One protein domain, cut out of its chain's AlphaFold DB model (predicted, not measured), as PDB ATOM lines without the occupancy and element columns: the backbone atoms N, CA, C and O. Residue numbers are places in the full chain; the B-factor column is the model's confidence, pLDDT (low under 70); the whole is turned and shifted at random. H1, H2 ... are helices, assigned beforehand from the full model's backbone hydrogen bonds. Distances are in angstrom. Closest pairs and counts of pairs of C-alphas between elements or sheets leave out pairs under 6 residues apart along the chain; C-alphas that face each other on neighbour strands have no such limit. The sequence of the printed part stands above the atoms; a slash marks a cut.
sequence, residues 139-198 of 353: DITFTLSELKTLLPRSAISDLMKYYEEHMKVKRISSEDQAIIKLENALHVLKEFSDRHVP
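This is residues 139 to 198 of the 353 residues of an uncharacterized protein of Haemonchus contortus (UniProt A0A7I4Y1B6). Two long helices, H2 and H3, make the arms of a wide, open V, joined at its point by residues 170 to 173, and short H1 folds back beside the far end of H2. Residues 139 to 143 run from H1 into the mouth of the V, which is empty between the arms. The printed part has 60 residues with three named helices, in the order H1, H2, H3, and no named strand; its class is all helix. It is extended, with a radius of gyration of the C-alphas of 17.7 A, and spans 54 by 27 by 12 A, only just flat.

The printed part begins at Asp 139, C-alpha at (27.162, -33.140, -39.494). H1, residues 144 to 150, begins with C-alpha 144 at (33.787, -46.329, -43.813) and is 10.1 A long from first to last C-alpha. H2, residues 153 to 169, is 24.4 A long. H3, residues 174 to 195, is 31.5 A long and ends with C-alpha 195 at (7.409, -26.067, -47.550).

H1 and H2 are close but not clearly touching; their closest C-alphas, those of Lys 148 and Ile 156, are 6.9 A apart. They run opposite ways at a steep tilt of 36 degrees, only just past shallow. H3 is apart from both H1 and H2. In H1, H2 and H3 every O i to N i+4 pair is within hydrogen-bond range.

The C-alphas farthest apart, those of Ser 154 and Pro 198, are 54.7 A apart. The printed part has no cut, and both links, H1 to H2 and H2 to H3, are tight. Residues 181 to 198, of which 181 to 195 belong to H3, stand free. The mean pLDDT of the printed part is 74.2; residues 139 to 142, 166 to 174 and 196 to 198 are under 70.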
ATOM      1  N   ASP A 139      26.948 -33.248 -38.042       47.56
ATOM      2  CA  ASP A 139      27.162 -33.140 -39.494       47.56
ATOM      3  C   ASP A 139      28.405 -33.921 -39.966       47.56
ATOM      4  O   ASP A 139      28.606 -34.132 -41.170       47.56
ATOM      5  N   ILE A 140      29.246 -34.389 -39.035       58.47
ATOM      6  CA  ILE A 140      30.460 -35.151 -39.346       58.47
ATOM      7  C   ILE A 140      30.090 -36.611 -39.614       58.47
ATOM      8  O   ILE A 140      30.231 -37.508 -38.781       58.47
ATOM      9  N   THR A 141      29.642 -36.871 -40.836       57.66
ATOM     10  CA  THR A 141      29.421 -38.231 -41.329       57.66
ATOM     11  C   THR A 141      30.640 -38.706 -42.117       57.66
ATOM     12  O   THR A 141      30.840 -38.348 -43.272       57.66
ATOM     13  N   PHE A 142      31.483 -39.533 -41.494       66.25
ATOM     14  CA  PHE A 142      32.565 -40.213 -42.211       66.25
ATOM     15  C   PHE A 142      32.052 -41.488 -42.871       66.25
ATOM     16  O   PHE A 142      31.449 -42.351 -42.226       66.25
ATOM     17  N   THR A 143      32.370 -41.668 -44.149       73.06
ATOM     18  CA  THR A 143      32.188 -42.969 -44.792       73.06
ATOM     19  C   THR A 143      33.211 -43.975 -44.249       73.06
ATOM     20  O   THR A 143      34.340 -43.632 -43.887       73.06
ATOM     21  N   LEU A 144      32.863 -45.267 -44.238       70.31
ATOM     22  CA  LEU A 144      33.787 -46.329 -43.813       70.31
ATOM     23  C   LEU A 144      35.081 -46.345 -44.651       70.31
ATOM     24  O   LEU A 144      36.136 -46.755 -44.168       70.31
ATOM     25  N   SER A 145      35.009 -45.909 -45.911       71.06
ATOM     26  CA  SER A 145      36.161 -45.719 -46.796       71.06
ATOM     27  C   SER A 145      37.105 -44.627 -46.306       71.06
ATOM     28  O   SER A 145      38.308 -44.860 -46.261       71.06
ATOM     29  N   GLU A 146      36.585 -43.471 -45.897       78.50
ATOM     30  CA  GLU A 146      37.401 -42.360 -45.390       78.50
ATOM     31  C   GLU A 146      38.036 -42.726 -44.051       78.50
ATOM     32  O   GLU A 146      39.241 -42.555 -43.856       78.50
ATOM     33  N   LEU A 147      37.273 -43.373 -43.170       78.19
ATOM     34  CA  LEU A 147      37.788 -43.851 -41.892       78.19
ATOM     35  C   LEU A 147      38.941 -44.854 -42.068       78.19
ATOM     36  O   LEU A 147      39.921 -44.820 -41.323       78.19
ATOM     37  N   LYS A 148      38.864 -45.702 -43.104       77.62
ATOM     38  CA  LYS A 148      39.933 -46.643 -43.475       77.62
ATOM     39  C   LYS A 148      41.232 -45.970 -43.909       77.62
ATOM     40  O   LYS A 148      42.284 -46.598 -43.812       77.62
ATOM     41  N   THR A 149      41.159 -44.736 -44.400       79.88
ATOM     42  CA  THR A 149      42.340 -43.965 -44.809       79.88
ATOM     43  C   THR A 149      42.965 -43.183 -43.658       79.88
ATOM     44  O   THR A 149      44.175 -42.966 -43.669       79.88
ATOM     45  N   LEU A 150      42.165 -42.809 -42.656       81.00
ATOM     46  CA  LEU A 150      42.590 -41.967 -41.535       81.00
ATOM     47  C   LEU A 150      43.053 -42.771 -40.316       81.00
ATOM     48  O   LEU A 150      43.965 -42.343 -39.608       81.00
ATOM     49  N   LEU A 151      42.450 -43.936 -40.061       83.69
ATOM     50  CA  LEU A 151      42.738 -44.736 -38.873       83.69
ATOM     51  C   LEU A 151      43.624 -45.960 -39.168       83.69
ATOM     52  O   LEU A 151      43.530 -46.582 -40.230       83.69
ATOM     53  N   PRO A 152      44.460 -46.384 -38.202       87.56
ATOM     54  CA  PRO A 152      45.149 -47.667 -38.274       87.56
ATOM     55  C   PRO A 152      44.162 -48.837 -38.378       87.56
ATOM     56  O   PRO A 152      43.109 -48.840 -37.740       87.56
ATOM     57  N   ARG A 153      44.546 -49.895 -39.106       78.25
ATOM     58  CA  ARG A 153      43.718 -51.108 -39.273       78.25
ATOM     59  C   ARG A 153      43.260 -51.725 -37.947       78.25
ATOM     60  O   ARG A 153      42.151 -52.243 -37.891       78.25
ATOM     61  N   SER A 154      44.087 -51.658 -36.902       83.00
ATOM     62  CA  SER A 154      43.724 -52.133 -35.563       83.00
ATOM     63  C   SER A 154      42.573 -51.324 -34.964       83.00
ATOM     64  O   SER A 154      41.596 -51.912 -34.527       83.00
ATOM     65  N   ALA A 155      42.628 -49.992 -35.052       83.00
ATOM     66  CA  ALA A 155      41.579 -49.111 -34.541       83.00
ATOM     67  C   ALA A 155      40.250 -49.292 -35.295       83.00
ATOM     68  O   ALA A 155      39.186 -49.281 -34.685       83.00
ATOM     69  N   ILE A 156      40.303 -49.524 -36.610       84.50
ATOM     70  CA  ILE A 156      39.105 -49.822 -37.414       84.50
ATOM     71  C   ILE A 156      38.512 -51.174 -37.018       84.50
ATOM     72  O   ILE A 156      37.298 -51.294 -36.911       84.50
ATOM     73  N   SER A 157      39.353 -52.185 -36.790       83.19
ATOM     74  CA  SER A 157      38.898 -53.503 -36.341       83.19
ATOM     75  C   SER A 157      38.243 -53.433 -34.963       83.19
ATOM     76  O   SER A 157      37.196 -54.042 -34.760       83.19
ATOM     77  N   ASP A 158      38.832 -52.677 -34.036       85.88
ATOM     78  CA  ASP A 158      38.283 -52.477 -32.696       85.88
ATOM     79  C   ASP A 158      36.957 -51.711 -32.752       85.88
ATOM     80  O   ASP A 158      35.997 -52.101 -32.091       85.88
ATOM     81  N   LEU A 159      36.853 -50.690 -33.610       85.00
ATOM     82  CA  LEU A 159      35.604 -49.962 -33.836       85.00
ATOM     83  C   LEU A 159      34.525 -50.846 -34.473       85.00
ATOM     84  O   LEU A 159      33.370 -50.796 -34.060       85.00
ATOM     85  N   MET A 160      34.879 -51.667 -35.464       82.44
ATOM     86  CA  MET A 160      33.941 -52.607 -36.080       82.44
ATOM     87  C   MET A 160      33.447 -53.636 -35.066       82.44
ATOM     88  O   MET A 160      32.251 -53.904 -35.015       82.44
ATOM     89  N   LYS A 161      34.345 -54.162 -34.229       86.38
ATOM     90  CA  LYS A 161      33.994 -55.077 -33.143       86.38
ATOM     91  C   LYS A 161      33.078 -54.401 -32.122       86.38
ATOM     92  O   LYS A 161      32.057 -54.975 -31.764       86.38
ATOM     93  N   TYR A 162      33.396 -53.174 -31.715       84.50
ATOM     94  CA  TYR A 162      32.561 -52.372 -30.823       84.50
ATOM     95  C   TYR A 162      31.162 -52.154 -31.410       84.50
ATOM     96  O   TYR A 162      30.162 -52.399 -30.741       84.50
ATOM     97  N   TYR A 163      31.077 -51.754 -32.678       78.25
ATOM     98  CA  TYR A 163      29.803 -51.542 -33.356       78.25
ATOM     99  C   TYR A 163      29.013 -52.845 -33.487       78.25
ATOM    100  O   TYR A 163      27.809 -52.859 -33.266       78.25
ATOM    101  N   GLU A 164      29.676 -53.956 -33.797       79.56
ATOM    102  CA  GLU A 164      29.047 -55.269 -33.875       79.56
ATOM    103  C   GLU A 164      28.525 -55.734 -32.506       79.56
ATOM    104  O   GLU A 164      27.403 -56.227 -32.420       79.56
ATOM    105  N   GLU A 165      29.285 -55.549 -31.430       80.19
ATOM    106  CA  GLU A 165      28.873 -55.904 -30.068       80.19
ATOM    107  C   GLU A 165      27.731 -55.005 -29.565       80.19
ATOM    108  O   GLU A 165      26.738 -55.511 -29.041       80.19
ATOM    109  N   HIS A 166      27.793 -53.694 -29.806       65.25
ATOM    110  CA  HIS A 166      26.772 -52.745 -29.350       65.25
ATOM    111  C   HIS A 166      25.507 -52.719 -30.229       65.25
ATOM    112  O   HIS A 166      24.405 -52.552 -29.705       65.25
ATOM    113  N   MET A 167      25.608 -52.960 -31.541       63.97
ATOM    114  CA  MET A 167      24.434 -53.105 -32.419       63.97
ATOM    115  C   MET A 167      23.802 -54.495 -32.345       63.97
ATOM    116  O   MET A 167      22.628 -54.645 -32.674       63.97
ATOM    117  N   LYS A 168      24.515 -55.520 -31.858       59.69
ATOM    118  CA  LYS A 168      23.877 -56.790 -31.467       59.69
ATOM    119  C   LYS A 168      22.937 -56.607 -30.272       59.69
ATOM    120  O   LYS A 168      21.899 -57.260 -30.241       59.69
ATOM    121  N   VAL A 169      23.264 -55.707 -29.338       56.81
ATOM    122  CA  VAL A 169      22.392 -55.350 -28.199       56.81
ATOM    123  C   VAL A 169      21.212 -54.486 -28.652       56.81
ATOM    124  O   VAL A 169      20.106 -54.640 -28.147       56.81
ATOM    125  N   LYS A 170      21.416 -53.638 -29.665       55.62
ATOM    126  CA  LYS A 170      20.366 -52.841 -30.307       55.62
ATOM    127  C   LYS A 170      19.981 -53.435 -31.664       55.62
ATOM    128  O   LYS A 170      19.964 -52.729 -32.671       55.62
ATOM    129  N   ARG A 171      19.659 -54.736 -31.709       54.50
ATOM    130  CA  ARG A 171      18.873 -55.286 -32.824       54.50
ATOM    131  C   ARG A 171      17.490 -54.653 -32.744       54.50
ATOM    132  O   ARG A 171      16.579 -55.219 -32.156       54.50
ATOM    133  N   ILE A 172      17.385 -53.452 -33.304       56.56
ATOM    134  CA  ILE A 172      16.137 -52.849 -33.747       56.56
ATOM    135  C   ILE A 172      15.429 -53.977 -34.495       56.56
ATOM    136  O   ILE A 172      15.976 -54.501 -35.472       56.56
ATOM    137  N   SER A 173      14.308 -54.448 -33.947       67.31
ATOM    138  CA  SER A 173      13.528 -55.508 -34.576       67.31
ATOM    139  C   SER A 173      13.264 -55.101 -36.027       67.31
ATOM    140  O   SER A 173      13.184 -53.911 -36.338       67.31
ATOM    141  N   SER A 174      13.111 -56.055 -36.946       67.38
ATOM    142  CA  SER A 174      12.677 -55.721 -38.313       67.38
ATOM    143  C   SER A 174      11.399 -54.867 -38.313       67.38
ATOM    144  O   SER A 174      11.189 -54.068 -39.222       67.38
ATOM    145  N   GLU A 175      10.587 -55.011 -37.264       71.38
ATOM    146  CA  GLU A 175       9.420 -54.187 -36.962       71.38
ATOM    147  C   GLU A 175       9.793 -52.747 -36.570       71.38
ATOM    148  O   GLU A 175       9.338 -51.809 -37.217       71.38
ATOM    149  N   ASP A 176      10.708 -52.550 -35.621       72.75
ATOM    150  CA  ASP A 176      11.188 -51.217 -35.224       72.75
ATOM    151  C   ASP A 176      11.879 -50.482 -36.387       72.75
ATOM    152  O   ASP A 176      11.782 -49.264 -36.524       72.75
ATOM    153  N   GLN A 177      12.549 -51.214 -37.283       73.69
ATOM    154  CA  GLN A 177      13.154 -50.628 -38.477       73.69
ATOM    155  C   GLN A 177      12.087 -50.167 -39.479       73.69
ATOM    156  O   GLN A 177      12.287 -49.168 -40.176       73.69
ATOM    157  N   ALA A 178      10.964 -50.884 -39.572       75.12
ATOM    158  CA  ALA A 178       9.822 -50.461 -40.371       75.12
ATOM    159  C   ALA A 178       9.143 -49.227 -39.758       75.12
ATOM    160  O   ALA A 178       8.798 -48.309 -40.502       75.12
ATOM    161  N   ILE A 179       9.043 -49.162 -38.428       76.94
ATOM    162  CA  ILE A 179       8.511 -48.005 -37.696       76.94
ATOM    163  C   ILE A 179       9.377 -46.767 -37.946       76.94
ATOM    164  O   ILE A 179       8.857 -45.756 -38.403       76.94
ATOM    165  N   ILE A 180      10.701 -46.862 -37.789       76.56
ATOM    166  CA  ILE A 180      11.617 -45.736 -38.047       76.56
ATOM    167  C   ILE A 180      11.534 -45.272 -39.511       76.56
ATOM    168  O   ILE A 180      11.558 -44.076 -39.800       76.56
ATOM    169  N   LYS A 181      11.413 -46.203 -40.469       81.94
ATOM    170  CA  LYS A 181      11.222 -45.851 -41.886       81.94
ATOM    171  C   LYS A 181       9.899 -45.124 -42.122       81.94
ATOM    172  O   LYS A 181       9.872 -44.182 -42.911       81.94
ATOM    173  N   LEU A 182       8.829 -45.554 -41.456       85.31
ATOM    174  CA  LEU A 182       7.519 -44.920 -41.543       85.31
ATOM    175  C   LEU A 182       7.541 -43.517 -40.926       85.31
ATOM    176  O   LEU A 182       7.071 -42.576 -41.556       85.31
ATOM    177  N   GLU A 183       8.138 -43.358 -39.747       79.69
ATOM    178  CA  GLU A 183       8.296 -42.060 -39.080       79.69
ATOM    179  C   GLU A 183       9.097 -41.078 -39.937       79.69
ATOM    180  O   GLU A 183       8.666 -39.942 -40.142       79.69
ATOM    181  N   ASN A 184      10.205 -41.531 -40.528       82.94
ATOM    182  CA  ASN A 184      10.995 -40.715 -41.447       82.94
ATOM    183  C   ASN A 184      10.200 -40.330 -42.702       82.94
ATOM    184  O   ASN A 184      10.245 -39.177 -43.127       82.94
ATOM    185  N   ALA A 185       9.438 -41.261 -43.287       83.19
ATOM    186  CA  ALA A 185       8.598 -40.967 -44.447       83.19
ATOM    187  C   ALA A 185       7.505 -39.936 -44.116       83.19
ATOM    188  O   ALA A 185       7.270 -39.014 -44.896       83.19
ATOM    189  N   LEU A 186       6.876 -40.047 -42.943       84.44
ATOM    190  CA  LEU A 186       5.891 -39.077 -42.462       84.44
ATOM    191  C   LEU A 186       6.518 -37.706 -42.206       84.44
ATOM    192  O   LEU A 186       5.907 -36.691 -42.533       84.44
ATOM    193  N   HIS A 187       7.737 -37.664 -41.666       83.12
ATOM    194  CA  HIS A 187       8.455 -36.413 -41.454       83.12
ATOM    195  C   HIS A 187       8.743 -35.698 -42.778       83.12
ATOM    196  O   HIS A 187       8.442 -34.513 -42.904       83.12
ATOM    197  N   VAL A 188       9.219 -36.430 -43.792       81.69
ATOM    198  CA  VAL A 188       9.455 -35.887 -45.140       81.69
ATOM    199  C   VAL A 188       8.155 -35.391 -45.775       81.69
ATOM    200  O   VAL A 188       8.141 -34.322 -46.376       81.69
ATOM    201  N   LEU A 189       7.047 -36.127 -45.631       80.12
ATOM    202  CA  LEU A 189       5.743 -35.699 -46.152       80.12
ATOM    203  C   LEU A 189       5.216 -34.445 -45.449       80.12
ATOM    204  O   LEU A 189       4.666 -33.561 -46.102       80.12
ATOM    205  N   LYS A 190       5.406 -34.349 -44.131       79.56
ATOM    206  CA  LYS A 190       5.044 -33.163 -43.352       79.56
ATOM    207  C   LYS A 190       5.871 -31.956 -43.783       79.56
ATOM    208  O   LYS A 190       5.313 -30.912 -44.084       79.56
ATOM    209  N   GLU A 191       7.183 -32.120 -43.897       80.75
ATOM    210  CA  GLU A 191       8.083 -31.066 -44.359       80.75
ATOM    211  C   GLU A 191       7.774 -30.634 -45.801       80.75
ATOM    212  O   GLU A 191       7.787 -29.444 -46.111       80.75
ATOM    213  N   PHE A 192       7.437 -31.583 -46.677       76.81
ATOM    214  CA  PHE A 192       6.972 -31.309 -48.037       76.81
ATOM    215  C   PHE A 192       5.660 -30.515 -48.039       76.81
ATOM    216  O   PHE A 192       5.527 -29.562 -48.803       76.81
ATOM    217  N   SER A 193       4.715 -30.857 -47.158       72.69
ATOM    218  CA  SER A 193       3.465 -30.112 -46.974       72.69
ATOM    219  C   SER A 193       3.697 -28.701 -46.432       72.69
ATOM    220  O   SER A 193       3.052 -27.764 -46.889       72.69
ATOM    221  N   ASP A 194       4.618 -28.539 -45.481       73.56
ATOM    222  CA  ASP A 194       4.901 -27.255 -44.832       73.56
ATOM    223  C   ASP A 194       5.688 -26.304 -45.758       73.56
ATOM    224  O   ASP A 194       5.506 -25.087 -45.715       73.56
ATOM    225  N   ARG A 195       6.567 -26.844 -46.618       72.19
ATOM    226  CA  ARG A 195       7.409 -26.067 -47.550       72.19
ATOM    227  C   ARG A 195       6.750 -25.781 -48.898       72.19
ATOM    228  O   ARG A 195       7.283 -24.977 -49.667       72.19
ATOM    229  N   HIS A 196       5.648 -26.444 -49.239       57.91
ATOM    230  CA  HIS A 196       4.972 -26.232 -50.515       57.91
ATOM    231  C   HIS A 196       3.697 -25.410 -50.372       57.91
ATOM    232  O   HIS A 196       2.901 -25.570 -49.457       57.91
ATOM    233  N   VAL A 197       3.528 -24.495 -51.329       58.88
ATOM    234  CA  VAL A 197       2.350 -23.637 -51.492       58.88
ATOM    235  C   VAL A 197       1.085 -24.516 -51.486       58.88
ATOM    236  O   VAL A 197       1.128 -25.579 -52.111       58.88
ATOM    237  N   PRO A 198      -0.040 -24.081 -50.876       59.88
ATOM    238  CA  PRO A 198      -1.280 -24.860 -50.670       59.88
ATOM    239  C   PRO A 198      -1.960 -25.474 -51.916       59.88
ATOM    240  O   PRO A 198      -3.041 -26.036 -51.803       59.88
TER     241      PRO A 198